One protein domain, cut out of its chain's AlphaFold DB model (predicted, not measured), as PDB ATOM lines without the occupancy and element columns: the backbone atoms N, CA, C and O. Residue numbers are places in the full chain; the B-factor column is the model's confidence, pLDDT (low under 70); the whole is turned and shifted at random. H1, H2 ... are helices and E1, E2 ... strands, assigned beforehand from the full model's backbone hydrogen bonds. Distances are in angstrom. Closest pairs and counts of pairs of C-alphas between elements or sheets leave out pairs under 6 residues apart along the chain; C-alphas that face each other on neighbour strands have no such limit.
ATOM      1  N   GLN A  71     190.048 165.996 145.610       45.78
ATOM      2  CA  GLN A  71     190.913 167.151 145.336       45.78
ATOM      3  C   GLN A  71     191.812 167.597 146.486       45.78
ATOM      4  O   GLN A  71     192.856 168.166 146.196       45.78
ATOM      5  N   ILE A  72     191.465 167.380 147.761       48.44
ATOM      6  CA  ILE A  72     192.266 167.886 148.901       48.44
ATOM      7  C   ILE A  72     192.928 166.760 149.697       48.44
ATOM      8  O   ILE A  72     194.022 166.971 150.225       48.44
ATOM      9  N   GLY A  73     192.347 165.556 149.728       51.47
ATOM     10  CA  GLY A  73     192.967 164.373 150.341       51.47
ATOM     11  C   GLY A  73     194.421 164.159 149.891       51.47
ATOM     12  O   GLY A  73     195.312 164.092 150.745       51.47
ATOM     13  N   PRO A  74     194.713 164.204 148.575       51.75
ATOM     14  CA  PRO A  74     196.079 164.132 148.070       51.75
ATOM     15  C   PRO A  74     196.964 165.300 148.516       51.75
ATOM     16  O   PRO A  74     198.150 165.092 148.726       51.75
ATOM     17  N   TYR A  75     196.429 166.513 148.709       46.94
ATOM     18  CA  TYR A  75     197.211 167.685 149.137       46.94
ATOM     19  C   TYR A  75     197.509 167.686 150.634       46.94
ATOM     20  O   TYR A  75     198.598 168.087 151.031       46.94
ATOM     21  N   VAL A  76     196.586 167.222 151.477       51.00
ATOM     22  CA  VAL A  76     196.827 167.066 152.920       51.00
ATOM     23  C   VAL A  76     197.814 165.922 153.159       51.00
ATOM     24  O   VAL A  76     198.759 166.094 153.931       51.00
ATOM     25  N   ALA A  77     197.693 164.823 152.410       49.62
ATOM     26  CA  ALA A  77     198.691 163.757 152.371       49.62
ATOM     27  C   ALA A  77     200.059 164.242 151.851       49.62
ATOM     28  O   ALA A  77     201.079 164.048 152.512       49.62
ATOM     29  N   ALA A  78     200.089 164.941 150.710       44.66
ATOM     30  CA  ALA A  78     201.316 165.439 150.081       44.66
ATOM     31  C   ALA A  78     201.970 166.601 150.841       44.66
ATOM     32  O   ALA A  78     203.175 166.813 150.716       44.66
ATOM     33  N   SER A  79     201.213 167.341 151.657       52.69
ATOM     34  CA  SER A  79     201.765 168.400 152.508       52.69
ATOM     35  C   SER A  79     202.725 167.867 153.576       52.69
ATOM     36  O   SER A  79     203.419 168.656 154.217       52.69
ATOM     37  N   GLY A  80     202.752 166.547 153.796       49.41
ATOM     38  CA  GLY A  80     203.543 165.915 154.845       49.41
ATOM     39  C   GLY A  80     203.063 166.267 156.253       49.41
ATOM     40  O   GLY A  80     203.707 165.865 157.211       49.41
ATOM     41  N   ILE A  81     201.943 166.990 156.400       55.69
ATOM     42  CA  ILE A  81     201.406 167.410 157.697       55.69
ATOM     43  C   ILE A  81     200.876 166.208 158.483       55.69
ATOM     44  O   ILE A  81     201.077 166.169 159.691       55.69
ATOM     45  N   LEU A  82     200.269 165.213 157.821       52.69
ATOM     46  CA  LEU A  82     199.738 164.009 158.478       52.69
ATOM     47  C   LEU A  82     200.801 163.311 159.362       52.69
ATOM     48  O   LEU A  82     200.583 163.269 160.568       52.69
ATOM     49  N   PRO A  83     202.011 162.973 158.860       48.91
ATOM     50  CA  PRO A  83     203.114 162.453 159.680       48.91
ATOM     51  C   PRO A  83     203.540 163.289 160.899       48.91
ATOM     52  O   PRO A  83     204.173 162.766 161.814       48.91
ATOM     53  N   PHE A  84     203.263 164.597 160.914       46.88
ATOM     54  CA  PHE A  84     203.560 165.484 162.050       46.88
ATOM     55  C   PHE A  84     202.350 165.689 162.977       46.88
ATOM     56  O   PHE A  84     202.525 166.114 164.118       46.88
ATOM     57  N   LEU A  85     201.140 165.352 162.521       50.16
ATOM     58  CA  LEU A  85     199.930 165.208 163.340       50.16
ATOM     59  C   LEU A  85     199.853 163.824 164.037       50.16
ATOM     60  O   LEU A  85     199.004 163.632 164.906       50.16
ATOM     61  N   ASP A  86     200.742 162.888 163.669       49.50
ATOM     62  CA  ASP A  86     200.688 161.432 163.927       49.50
ATOM     63  C   ASP A  86     200.975 160.956 165.355       49.50
ATOM     64  O   ASP A  86     200.679 159.808 165.694       49.50
ATOM     65  N   ARG A  87     201.579 161.776 166.219       52.91
ATOM     66  CA  ARG A  87     201.776 161.380 167.620       52.91
ATOM     67  C   ARG A  87     200.611 161.896 168.442       52.91
ATOM     68  O   ARG A  87     200.556 163.083 168.758       52.91
ATOM     69  N   CYS A  88     199.713 160.983 168.827       46.22
ATOM     70  CA  CYS A  88     198.600 161.246 169.751       46.22
ATOM     71  C   CYS A  88     199.024 162.025 171.014       46.22
ATOM     72  O   CYS A  88     198.192 162.723 171.592       46.22
ATOM     73  N   ASP A  89     200.307 161.970 171.389       48.84
ATOM     74  CA  ASP A  89     200.847 162.600 172.593       48.84
ATOM     75  C   ASP A  89     201.538 163.964 172.359       48.84
ATOM     76  O   ASP A  89     201.672 164.737 173.306       48.84
ATOM     77  N   ASP A  90     201.926 164.319 171.124       46.91
ATOM     78  CA  ASP A  90     202.698 165.553 170.849       46.91
ATOM     79  C   ASP A  90     201.800 166.771 170.540       46.91
ATOM     80  O   ASP A  90     202.234 167.926 170.602       46.91
ATOM     81  N   PHE A  91     200.518 166.544 170.242       56.66
ATOM     82  CA  PHE A  91     199.585 167.595 169.829       56.66
ATOM     83  C   PHE A  91     198.890 168.438 170.923       56.66
ATOM     84  O   PHE A  91     198.393 169.516 170.569       56.66
ATOM     85  N   PRO A  92     198.842 168.073 172.226       56.78
ATOM     86  CA  PRO A  92     198.162 168.905 173.221       56.78
ATOM     87  C   PRO A  92     198.696 170.341 173.256       56.78
ATOM     88  O   PRO A  92     197.925 171.276 173.456       56.78
ATOM     89  N   VAL A  93     199.994 170.532 173.005       55.88
ATOM     90  CA  VAL A  93     200.660 171.833 173.152       55.88
ATOM     91  C   VAL A  93     200.348 172.784 171.989       55.88
ATOM     92  O   VAL A  93     200.092 173.964 172.222       55.88
ATOM     93  N   VAL A  94     200.300 172.297 170.742       53.72
ATOM     94  CA  VAL A  94     200.003 173.145 169.569       53.72
ATOM     95  C   VAL A  94     198.495 173.374 169.423       53.72
ATOM     96  O   VAL A  94     198.063 174.515 169.236       53.72
ATOM     97  N   ALA A  95     197.669 172.339 169.615       54.84
ATOM     98  CA  ALA A  95     196.209 172.453 169.531       54.84
ATOM     99  C   ALA A  95     195.598 173.384 170.587       54.84
ATOM    100  O   ALA A  95     194.591 174.042 170.318       54.84
ATOM    101  N   GLN A  96     196.205 173.478 171.777       56.81
ATOM    102  CA  GLN A  96     195.709 174.355 172.843       56.81
ATOM    103  C   GLN A  96     195.754 175.840 172.470       56.81
ATOM    104  O   GLN A  96     194.961 176.620 172.998       56.81
ATOM    105  N   THR A  97     196.622 176.243 171.537       62.78
ATOM    106  CA  THR A  97     196.761 177.660 171.172       62.78
ATOM    107  C   THR A  97     195.719 178.148 170.162       62.78
ATOM    108  O   THR A  97     195.491 179.352 170.074       62.78
ATOM    109  N   CYS A  98     195.013 177.252 169.453       75.38
ATOM    110  CA  CYS A  98     193.960 177.627 168.504       75.38
ATOM    111  C   CYS A  98     192.890 176.532 168.342       75.38
ATOM    112  O   CYS A  98     193.089 175.550 167.629       75.38
ATOM    113  N   LYS A  99     191.690 176.763 168.898       82.19
ATOM    114  CA  LYS A  99     190.516 175.870 168.764       82.19
ATOM    115  C   LYS A  99     190.181 175.497 167.310       82.19
ATOM    116  O   LYS A  99     189.737 174.383 167.057       82.19
ATOM    117  N   ASN A 100     190.422 176.409 166.366       84.06
ATOM    118  CA  ASN A 100     190.160 176.183 164.941       84.06
ATOM    119  C   ASN A 100     191.062 175.092 164.344       84.06
ATOM    120  O   ASN A 100     190.605 174.323 163.505       84.06
ATOM    121  N   TRP A 101     192.317 174.993 164.796       85.94
ATOM    122  CA  TRP A 101     193.249 173.967 164.324       85.94
ATOM    123  C   TRP A 101     192.876 172.585 164.852       85.94
ATOM    124  O   TRP A 101     192.885 171.632 164.085       85.94
ATOM    125  N   LEU A 102     192.461 172.482 166.121       87.06
ATOM    126  CA  LEU A 102     191.994 171.214 166.690       87.06
ATOM    127  C   LEU A 102     190.799 170.648 165.910       87.06
ATOM    128  O   LEU A 102     190.808 169.474 165.552       87.06
ATOM    129  N   LEU A 103     189.800 171.488 165.619       90.12
ATOM    130  CA  LEU A 103     188.620 171.068 164.862       90.12
ATOM    131  C   LEU A 103     188.992 170.612 163.444       90.12
ATOM    132  O   LEU A 103     188.526 169.568 162.998       90.12
ATOM    133  N   LEU A 104     189.861 171.359 162.754       90.12
ATOM    134  CA  LEU A 104     190.331 170.987 161.420       90.12
ATOM    135  C   LEU A 104     191.068 169.639 161.437       90.12
ATOM    136  O   LEU A 104     190.804 168.794 160.588       90.12
ATOM    137  N   THR A 105     191.941 169.409 162.421       89.12
ATOM    138  CA  THR A 105     192.642 168.128 162.585       89.12
ATOM    139  C   THR A 105     191.670 166.975 162.830       89.12
ATOM    140  O   THR A 105     191.839 165.910 162.245       89.12
ATOM    141  N   GLN A 106     190.636 167.175 163.650       92.81
ATOM    142  CA  GLN A 106     189.612 166.152 163.890       92.81
ATOM    143  C   GLN A 106     188.831 165.815 162.615       92.81
ATOM    144  O   GLN A 106     188.608 164.640 162.342       92.81
ATOM    145  N   ILE A 107     188.462 166.823 161.815       93.38
ATOM    146  CA  ILE A 107     187.778 166.625 160.528       93.38
ATOM    147  C   ILE A 107     188.674 165.851 159.555       93.38
ATOM    148  O   ILE A 107     188.221 164.895 158.940       93.38
ATOM    149  N   VAL A 108     189.954 166.217 159.439       91.44
ATOM    150  CA  VAL A 108     190.905 165.513 158.560       91.44
ATOM    151  C   VAL A 108     191.074 164.051 158.978       91.44
ATOM    152  O   VAL A 108     191.048 163.170 158.125       91.44
ATOM    153  N   ARG A 109     191.203 163.780 160.283       90.81
ATOM    154  CA  ARG A 109     191.310 162.412 160.816       90.81
ATOM    155  C   ARG A 109     190.039 161.597 160.568       90.81
ATOM    156  O   ARG A 109     190.127 160.422 160.243       90.81
ATOM    157  N   ALA A 110     188.871 162.228 160.658       93.25
ATOM    158  CA  ALA A 110     187.593 161.589 160.367       93.25
ATOM    159  C   ALA A 110     187.429 161.175 158.889       93.25
ATOM    160  O   ALA A 110     186.747 160.193 158.614       93.25
ATOM    161  N   LEU A 111     188.064 161.890 157.951       91.50
ATOM    162  CA  LEU A 111     188.008 161.576 156.514       91.50
ATOM    163  C   LEU A 111     188.854 160.356 156.121       91.50
ATOM    164  O   LEU A 111     188.542 159.701 155.132       91.50
ATOM    165  N   SER A 112     189.915 160.056 156.874       92.00
ATOM    166  CA  SER A 112     190.762 158.877 156.655       92.00
ATOM    167  C   SER A 112     191.139 158.242 157.995       92.00
ATOM    168  O   SER A 112     192.240 158.472 158.512       92.00
ATOM    169  N   PRO A 113     190.208 157.486 158.608       93.62
ATOM    170  CA  PRO A 113     190.408 156.940 159.940       93.62
ATOM    171  C   PRO A 113     191.593 155.977 159.980       93.62
ATOM    172  O   PRO A 113     191.642 155.015 159.220       93.62
ATOM    173  N   ALA A 114     192.536 156.200 160.892       93.38
ATOM    174  CA  ALA A 114     193.682 155.314 161.104       93.38
ATOM    175  C   ALA A 114     193.606 154.571 162.446       93.38
ATOM    176  O   ALA A 114     194.332 153.601 162.667       93.38
ATOM    177  N   CYS A 115     192.742 155.021 163.360       94.75
ATOM    178  CA  CYS A 115     192.514 154.408 164.666       94.75
ATOM    179  C   CYS A 115     191.066 154.599 165.152       94.75
ATOM    180  O   CYS A 115     190.285 155.346 164.560       94.75
ATOM    181  N   ALA A 116     190.699 153.971 166.272       95.50
ATOM    182  CA  ALA A 116     189.333 154.022 166.798       95.50
ATOM    183  C   ALA A 116     188.923 155.432 167.270       95.50
ATOM    184  O   ALA A 116     187.742 155.782 167.252       95.50
ATOM    185  N   SER A 117     189.884 156.281 167.651       95.31
ATOM    186  CA  SER A 117     189.607 157.697 167.941       95.31
ATOM    187  C   SER A 117     189.172 158.474 166.697       95.31
ATOM    188  O   SER A 117     188.382 159.408 166.809       95.31
ATOM    189  N   ASP A 118     189.663 158.099 165.519       95.19
ATOM    190  CA  ASP A 118     189.303 158.760 164.264       95.19
ATOM    191  C   ASP A 118     187.903 158.342 163.819       95.19
ATOM    192  O   ASP A 118     187.104 159.186 163.419       95.19
ATOM    193  N   VAL A 119     187.574 157.057 164.005       95.50
ATOM    194  CA  VAL A 119     186.214 156.515 163.844       95.50
ATOM    195  C   VAL A 119     185.229 157.284 164.725       95.50
ATOM    196  O   VAL A 119     184.162 157.687 164.262       95.50
ATOM    197  N   ARG A 120     185.595 157.560 165.984       95.75
ATOM    198  CA  ARG A 120     184.779 158.395 166.872       95.75
ATOM    199  C   ARG A 120     184.554 159.790 166.290       95.75
ATOM    200  O   ARG A 120     183.421 160.255 166.290       95.75
ATOM    201  N   HIS A 121     185.601 160.449 165.791       95.25
ATOM    202  CA  HIS A 121     185.460 161.763 165.160       95.25
ATOM    203  C   HIS A 121     184.541 161.712 163.934       95.25
ATOM    204  O   HIS A 121     183.681 162.577 163.798       95.25
ATOM    205  N   ALA A 122     184.656 160.683 163.092       95.19
ATOM    206  CA  ALA A 122     183.757 160.478 161.957       95.19
ATOM    207  C   ALA A 122     182.290 160.363 162.397       95.19
ATOM    208  O   ALA A 122     181.431 161.042 161.835       95.19
ATOM    209  N   ILE A 123     182.012 159.595 163.453       94.69
ATOM    210  CA  ILE A 123     180.665 159.477 164.030       94.69
ATOM    211  C   ILE A 123     180.185 160.821 164.599       94.69
ATOM    212  O   ILE A 123     179.065 161.237 164.303       94.69
ATOM    213  N   ASP A 124     181.024 161.524 165.367       94.69
ATOM    214  CA  ASP A 124     180.692 162.821 165.977       94.69
ATOM    215  C   ASP A 124     180.368 163.895 164.911       94.69
ATOM    216  O   ASP A 124     179.534 164.773 165.151       94.69
ATOM    217  N   PHE A 125     180.980 163.816 163.722       95.50
ATOM    218  CA  PHE A 125     180.690 164.697 162.580       95.50
ATOM    219  C   PHE A 125     179.571 164.195 161.655       95.50
ATOM    220  O   PHE A 125     179.222 164.897 160.705       95.50
ATOM    221  N   GLY A 126     178.998 163.014 161.908       94.62
ATOM    222  CA  GLY A 126     177.978 162.417 161.043       94.62
ATOM    223  C   GLY A 126     178.501 162.024 159.659       94.62
ATOM    224  O   GLY A 126     177.742 162.035 158.691       94.62
ATOM    225  N   MET A 127     179.796 161.715 159.549       93.69
ATOM    226  CA  MET A 127     180.394 161.238 158.304       93.69
ATOM    227  C   MET A 127     179.983 159.784 158.032       93.69
ATOM    228  O   MET A 127     179.884 158.989 158.973       93.69
ATOM    229  N   PRO A 128     179.750 159.408 156.761       90.38
ATOM    230  CA  PRO A 128     179.493 158.021 156.410       90.38
ATOM    231  C   PRO A 128     180.769 157.214 156.654       90.38
ATOM    232  O   PRO A 128     181.784 157.432 155.998       90.38
ATOM    233  N   ILE A 129     180.718 156.291 157.611       89.81
ATOM    234  CA  ILE A 129     181.800 155.346 157.868       89.81
ATOM    235  C   ILE A 129     181.261 153.929 157.728       89.81
ATOM    236  O   ILE A 129     180.258 153.565 158.348       89.81
ATOM    237  N   GLU A 130     181.904 153.137 156.874       85.31
ATOM    238  CA  GLU A 130     181.491 151.760 156.635       85.31
ATOM    239  C   GLU A 130     181.870 150.892 157.837       85.31
ATOM    240  O   GLU A 130     183.023 150.506 158.037       85.31
ATOM    241  N   LYS A 131     180.868 150.591 158.663       86.75
ATOM    242  CA  LYS A 131     180.942 149.511 159.644       86.75
ATOM    243  C   LYS A 131     180.667 148.204 158.903       86.75
ATOM    244  O   LYS A 131     179.558 148.014 158.395       86.75
ATOM    245  N   LYS A 132     181.643 147.298 158.840       84.88
ATOM    246  CA  LYS A 132     181.401 145.955 158.294       84.88
ATOM    247  C   LYS A 132     180.446 145.215 159.228       84.88
ATOM    248  O   LYS A 132     180.503 145.385 160.447       84.88
ATOM    249  N   ALA A 133     179.543 144.419 158.654       73.94
ATOM    250  CA  ALA A 133     178.597 143.631 159.434       73.94
ATOM    251  C   ALA A 133     179.366 142.747 160.426       73.94
ATOM    252  O   ALA A 133     180.170 141.905 160.027       73.94
ATOM    253  N   THR A 134     179.156 142.984 161.717       66.88
ATOM    254  CA  THR A 134     179.755 142.193 162.789       66.88
ATOM    255  C   THR A 134     178.871 141.003 163.113       66.88
ATOM    256  O   THR A 134     177.649 141.085 163.004       66.88
ATOM    257  N   ASP A 135     179.492 139.919 163.567       62.28
ATOM    258  CA  ASP A 135     178.786 138.782 164.150       62.28
ATOM    259  C   ASP A 135     177.936 139.280 165.342       62.28
ATOM    260  O   ASP A 135     178.441 139.980 166.226       62.28
ATOM    261  N   GLU A 136     176.638 138.959 165.368       58.47
ATOM    262  CA  GLU A 136     175.657 139.460 166.357       58.47
ATOM    263  C   GLU A 136     176.026 139.108 167.814       58.47
ATOM    264  O   GLU A 136     175.470 139.650 168.771       58.47
ATOM    265  N   ARG A 137     177.001 138.212 167.990       60.47
ATOM    266  CA  ARG A 137     177.510 137.724 169.275       60.47
ATOM    267  C   ARG A 137     178.307 138.747 170.083       60.47
ATOM    268  O   ARG A 137     178.541 138.494 171.263       60.47
ATOM    269  N   ASP A 138     178.701 139.880 169.504       59.75
ATOM    270  CA  ASP A 138     179.569 140.838 170.202       59.75
ATOM    271  C   ASP A 138     178.850 141.690 171.270       59.75
ATOM    272  O   ASP A 138     179.538 142.392 172.004       59.75
ATOM    273  N   GLY A 139     177.515 141.604 171.423       58.50
ATOM    274  CA  GLY A 139     176.751 142.088 172.599       58.50
ATOM    275  C   GLY A 139     177.009 143.538 173.053       58.50
ATOM    276  O   GLY A 139     176.641 143.916 174.167       58.50
ATOM    277  N   GLY A 140     177.688 144.326 172.223       58.81
ATOM    278  CA  GLY A 140     178.423 145.516 172.618       58.81
ATOM    279  C   GLY A 140     177.743 146.804 172.190       58.81
ATOM    280  O   GLY A 140     176.737 146.807 171.482       58.81
ATOM    281  N   ASN A 141     178.314 147.912 172.660       74.19
ATOM    282  CA  ASN A 141     177.947 149.278 172.302       74.19
ATOM    283  C   ASN A 141     177.616 149.386 170.800       74.19
ATOM    284  O   ASN A 141     178.340 148.841 169.972       74.19
ATOM    285  N   LEU A 142     176.541 150.099 170.441       82.50
ATOM    286  CA  LEU A 142     176.032 150.213 169.064       82.50
ATOM    287  C   LEU A 142     177.127 150.583 168.040       82.50
ATOM    288  O   LEU A 142     177.058 150.202 166.868       82.50
ATOM    289  N   HIS A 143     178.155 151.295 168.497       90.12
ATOM    290  CA  HIS A 143     179.262 151.798 167.688       90.12
ATOM    291  C   HIS A 143     180.534 150.946 167.740       90.12
ATOM    292  O   HIS A 143     181.501 151.290 167.076       90.12
ATOM    293  N   ASP A 144     180.561 149.849 168.492       94.19
ATOM    294  CA  ASP A 144     181.691 148.924 168.455       94.19
ATOM    295  C   ASP A 144     181.545 147.983 167.256       94.19
ATOM    296  O   ASP A 144     180.441 147.517 166.952       94.19
ATOM    297  N   GLY A 145     182.644 147.707 166.555       94.94
ATOM    298  CA  GLY A 145     182.636 146.784 165.425       94.94
ATOM    299  C   GLY A 145     183.840 146.880 164.504       94.94
ATOM    300  O   GLY A 145     184.800 147.581 164.799       94.94
ATOM    301  N   GLU A 146     183.777 146.152 163.391       95.75
ATOM    302  CA  GLU A 146     184.810 146.150 162.355       95.75
ATOM    303  C   GLU A 146     184.708 147.402 161.482       95.75
ATOM    304  O   GLU A 146     183.665 147.671 160.879       95.75
ATOM    305  N   TYR A 147     185.813 148.133 161.384       95.81
ATOM    306  CA  TYR A 147     185.949 149.318 160.548       95.81
ATOM    307  C   TYR A 147     187.105 149.139 159.572       95.81
ATOM    308  O   TYR A 147     188.114 148.500 159.884       95.81
ATOM    309  N   GLU A 148     186.959 149.716 158.384       94.62
ATOM    310  CA  GLU A 148     188.080 149.897 157.472       94.62
ATOM    311  C   GLU A 148     188.905 151.104 157.934       94.62
ATOM    312  O   GLU A 148     188.402 152.226 158.003       94.62
ATOM    313  N   LEU A 149     190.162 150.855 158.296       94.44
ATOM    314  CA  LEU A 149     191.126 151.872 158.699       94.44
ATOM    315  C   LEU A 149     192.255 151.954 157.673       94.44
ATOM    316  O   LEU A 149     192.589 150.962 157.029       94.44
ATOM    317  N   PHE A 150     192.901 153.108 157.567       92.50
ATOM    318  CA  PHE A 150     194.018 153.332 156.652       92.50
ATOM    319  C   PHE A 150     195.333 153.382 157.419       92.50
ATOM    320  O   PHE A 150     195.494 154.155 158.371       92.50
ATOM    321  N   TYR A 151     196.302 152.562 157.010       89.62
ATOM    322  CA  TYR A 151     197.608 152.544 157.659       89.62
ATOM    323  C   TYR A 151     198.278 153.914 157.555       89.62
ATOM    324  O   TYR A 151     198.475 154.431 156.465       89.62
ATOM    325  N   ARG A 152     198.617 154.525 158.696       82.44
ATOM    326  CA  ARG A 152     199.129 155.908 158.770       82.44
ATOM    327  C   ARG A 152     198.221 156.972 158.128       82.44
ATOM    328  O   ARG A 152     198.703 157.994 157.645       82.44
ATOM    329  N   GLY A 153     196.915 156.712 158.068       71.31
ATOM    330  CA  GLY A 153     195.928 157.615 157.474       71.31
ATOM    331  C   GLY A 153     196.002 157.735 155.949       71.31
ATOM    332  O   GLY A 153     195.228 158.500 155.379       71.31
ATOM    333  N   VAL A 154     196.896 157.007 155.269       71.75
ATOM    334  CA  VAL A 154     197.026 157.007 153.805       71.75
ATOM    335  C   VAL A 154     197.553 155.667 153.291       71.75
ATOM    336  O   VAL A 154     198.520 155.120 153.807       71.75
ATOM    337  N   GLY A 155     196.985 155.169 152.195       80.31
ATOM    338  CA  GLY A 155     197.510 153.992 151.502       80.31
ATOM    339  C   GLY A 155     196.686 152.742 151.769       80.31
ATOM    340  O   GLY A 155     195.508 152.714 151.432       80.31
ATOM    341  N   GLN A 156     197.321 151.694 152.292       88.12
ATOM    342  CA  GLN A 156     196.689 150.386 152.401       88.12
ATOM    343  C   GLN A 156     195.617 150.371 153.494       88.12
ATOM    344  O   GLN A 156     195.881 150.787 154.629       88.12
ATOM    345  N   SER A 157     194.427 149.885 153.142       91.81
ATOM    346  CA  SER A 157     193.360 149.687 154.108       91.81
ATOM    347  C   SER A 157     193.542 148.383 154.882       91.81
ATOM    348  O   SER A 157     194.189 147.438 154.432       91.81
ATOM    349  N   MET A 158     193.020 148.366 156.100       93.81
ATOM    350  CA  MET A 158     193.045 147.227 157.004       93.81
ATOM    351  C   MET A 158     191.723 147.154 157.754       93.81
ATOM    352  O   MET A 158     191.141 148.179 158.115       93.81
ATOM    353  N   THR A 159     191.255 145.939 158.015       95.31
ATOM    354  CA  THR A 159     190.037 145.728 158.809       95.31
ATOM    355  C   THR A 159     190.392 145.561 160.282       95.31
ATOM    356  O   THR A 159     191.130 144.641 160.637       95.31
ATOM    357  N   ILE A 160     189.889 146.459 161.133       96.75
ATOM    358  CA  ILE A 160     190.187 146.499 162.569       96.75
ATOM    359  C   ILE A 160     188.900 146.686 163.374       96.75
ATOM    360  O   ILE A 160     188.096 147.584 163.104       96.75
ATOM    361  N   TYR A 161     188.761 145.905 164.442       97.19
ATOM    362  CA  TYR A 161     187.681 146.043 165.402       97.19
ATOM    363  C   TYR A 161     187.949 147.226 166.330       97.19
ATOM    364  O   TYR A 161     188.907 147.231 167.106       97.19
ATOM    365  N   CYS A 162     187.086 148.232 166.290       96.94
ATOM    366  CA  CYS A 162     187.139 149.368 167.198       96.94
ATOM    367  C   CYS A 162     186.193 149.118 168.381       96.94
ATOM    368  O   CYS A 162     184.989 148.943 168.204       96.94
ATOM    369  N   HIS A 163     186.753 149.106 169.588       95.31
ATOM    370  CA  HIS A 163     186.063 148.834 170.845       95.31
ATOM    371  C   HIS A 163     185.952 150.097 171.703       95.31
ATOM    372  O   HIS A 163     186.908 150.878 171.811       95.31
ATOM    373  N   ASN A 164     184.810 150.263 172.368       94.88
ATOM    374  CA  ASN A 164     184.437 151.439 173.144       94.88
ATOM    375  C   ASN A 164     184.618 152.743 172.356       94.88
ATOM    376  O   ASN A 164     185.176 153.714 172.883       94.88
ATOM    377  N   VAL A 165     184.145 152.774 171.105       94.81
ATOM    378  CA  VAL A 165     184.418 153.870 170.153       94.81
ATOM    379  C   VAL A 165     183.998 155.234 170.704       94.81
ATOM    380  O   VAL A 165     184.760 156.193 170.641       94.81
ATOM    381  N   LEU A 166     182.824 155.323 171.334       93.81
ATOM    382  CA  LEU A 166     182.326 156.580 171.914       93.81
ATOM    383  C   LEU A 166     182.907 156.919 173.299       93.81
ATOM    384  O   LEU A 166     182.561 157.946 173.886       93.81
ATOM    385  N   SER A 167     183.780 156.077 173.855       93.25
ATOM    386  CA  SER A 167     184.404 156.344 175.152       93.25
ATOM    387  C   SER A 167     185.529 157.375 175.045       93.25
ATOM    388  O   SER A 167     185.976 157.758 173.965       93.25
ATOM    389  N   THR A 168     186.036 157.828 176.192       90.94
ATOM    390  CA  THR A 168     187.222 158.696 176.258       90.94
ATOM    391  C   THR A 168     188.525 157.980 175.902       90.94
ATOM    392  O   THR A 168     189.539 158.651 175.721       90.94
ATOM    393  N   LYS A 169     188.518 156.644 175.824       91.94
ATOM    394  CA  LYS A 169     189.686 155.808 175.522       91.94
ATOM    395  C   LYS A 169     189.278 154.661 174.587       91.94
ATOM    396  O   LYS A 169     189.232 153.516 175.039       91.94
ATOM    397  N   PRO A 170     188.942 154.959 173.322       95.50
ATOM    398  CA  PRO A 170     188.659 153.920 172.344       95.50
ATOM    399  C   PRO A 170     189.910 153.059 172.120       95.50
ATOM    400  O   PRO A 170     191.038 153.510 172.340       95.50
ATOM    401  N   THR A 171     189.703 151.805 171.739       96.19
ATOM    402  CA  THR A 171     190.776 150.808 171.615       96.19
ATOM    403  C   THR A 171     190.580 149.940 170.387       96.19
ATOM    404  O   THR A 171     189.452 149.639 170.013       96.19
ATOM    405  N   GLU A 172     191.681 149.525 169.781       97.25
ATOM    406  CA  GLU A 172     191.706 148.788 168.525       97.25
ATOM    407  C   GLU A 172     192.104 147.332 168.744       97.25
ATOM    408  O   GLU A 172     193.053 147.023 169.474       97.25
ATOM    409  N   PHE A 173     191.401 146.432 168.068       97.94
ATOM    410  CA  PHE A 173     191.637 145.003 168.132       97.94
ATOM    411  C   PHE A 173     191.665 144.391 166.730       97.94
ATOM    412  O   PHE A 173     190.834 144.684 165.879       97.94
ATOM    413  N   LEU A 174     192.626 143.509 166.497       97.88
ATOM    414  CA  LEU A 174     192.667 142.621 165.352       97.88
ATOM    415  C   LEU A 174     191.792 141.404 165.645       97.88
ATOM    416  O   LEU A 174     192.102 140.626 166.550       97.88
ATOM    417  N   THR A 175     190.721 141.224 164.881       97.38
ATOM    418  CA  THR A 175     189.888 140.023 164.975       97.38
ATOM    419  C   THR A 175     190.598 138.822 164.372       97.38
ATOM    420  O   THR A 175     191.195 138.917 163.303       97.38
ATOM    421  N   LEU A 176     190.532 137.688 165.072       97.19
ATOM    422  CA  LEU A 176     191.138 136.429 164.655       97.19
ATOM    423  C   LEU A 176     190.053 135.526 164.055       97.19
ATOM    424  O   LEU A 176     189.247 134.982 164.816       97.19
TER     425      LEU A 176
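AT A GLANCE: This is residues 71 to 176 of the 407 residues of the protein "Hypothetical protein" of Helicotheca tamesis (UniProt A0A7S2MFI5). A small, strongly twisted sheet of three strands lies toward one end of an elongated domain; H5 packs on it with residues 116 to 120, and the longest helix, H4, meets H5 crosswise and leads away from the sheet. The short helices H1, H2 and H3 lie loosely around H4's side of the domain, while a long link, residues 125 to 144, loops out past E1 toward the other end. The printed part has 106 residues, with five named helices followed by three strands, in the order H1 H2 H3 H4 H5 E1 E2 E3; the sheet runs E1 E2 E3, antiparallel, and the class is mixed, helices and strands. The whole is compact, with a radius of gyration of the C-alphas of 14.2 A, and spans 43 by 27 by 23 A.

HOW THE PARTS SIT: Look first at E1, residues 145 to 150, E2, residues 157 to 163, and E3, residues 171 to 175: they form a meander, each strand the antiparallel neighbour of the one before. In the hairpin of E1 and E2, N 147 and O 160 are 2.9 A apart, within hydrogen-bond range. In the hairpin of E2 and E3, find N 161 and O 173 within that range at 2.8 A. H5, residues 116 to 124, is on the sheet at a height of 10.7 A and only just stands up from it, its line rising 42 degrees; the closest C-alphas of H5 and E2 are those of Ala 116 and Cys 162, 5.2 A apart. H4, residues 99 to 111, touches H5 with residues 106 to 111 alone, about perpendicular at 76 degrees, and its closest C-alphas to H5 are those of Ala 110 and Ala 122, 4.3 A apart. H3, residues 92 to 95, is close to H4 but not clearly touching, nearest at the C-alphas of Ala 95 and Leu 102, 5.2 A. H2, residues 82 to 85, is likewise close to H4, at the C-alphas of Leu 85 and Thr 105, 7.9 A. H1, residues 73 to 78, is close to H2 but not clearly touching, at the C-alphas of Val 76 and Leu 82, 7.0 A. Every O i to N i+4 pair is within hydrogen-bond range in H1, H4 and H5; H2 and H3 are too short for such a pair, and of O i to N i+3 H2 has 1 of 1 within range and H3 0 of 1.

IN THESE COORDINATES: Find C-alpha 145 at (182.636, 146.784, 165.425), where E1 begins its 15.8 A; E2 measures 18.3 A and E3 12.7 A, ending at C-alpha 175, (189.888, 140.023, 164.975). H4 runs 19.0 A from C-alpha 99 at (190.516, 175.870, 168.764), and H5 measures 12.4 A. H1, H2 and H3 measure 8.4 A, 5.0 A and 5.5 A.

THE WHOLE: The C-alphas farthest apart are those of Thr 97 and Arg 137, 44.4 A. The printed part has no cut, and the link from H5 to E1, 20 residues, is long; its residues 131 to 132 pair antiparallel with residues 146 to 147 of E1. Residues 96 to 101, of which 99 to 101 belong to H4, stand free. The mean pLDDT of the printed part is 79.0, and the model's confidence is under 70 in residues 71 to 97 and 134 to 140.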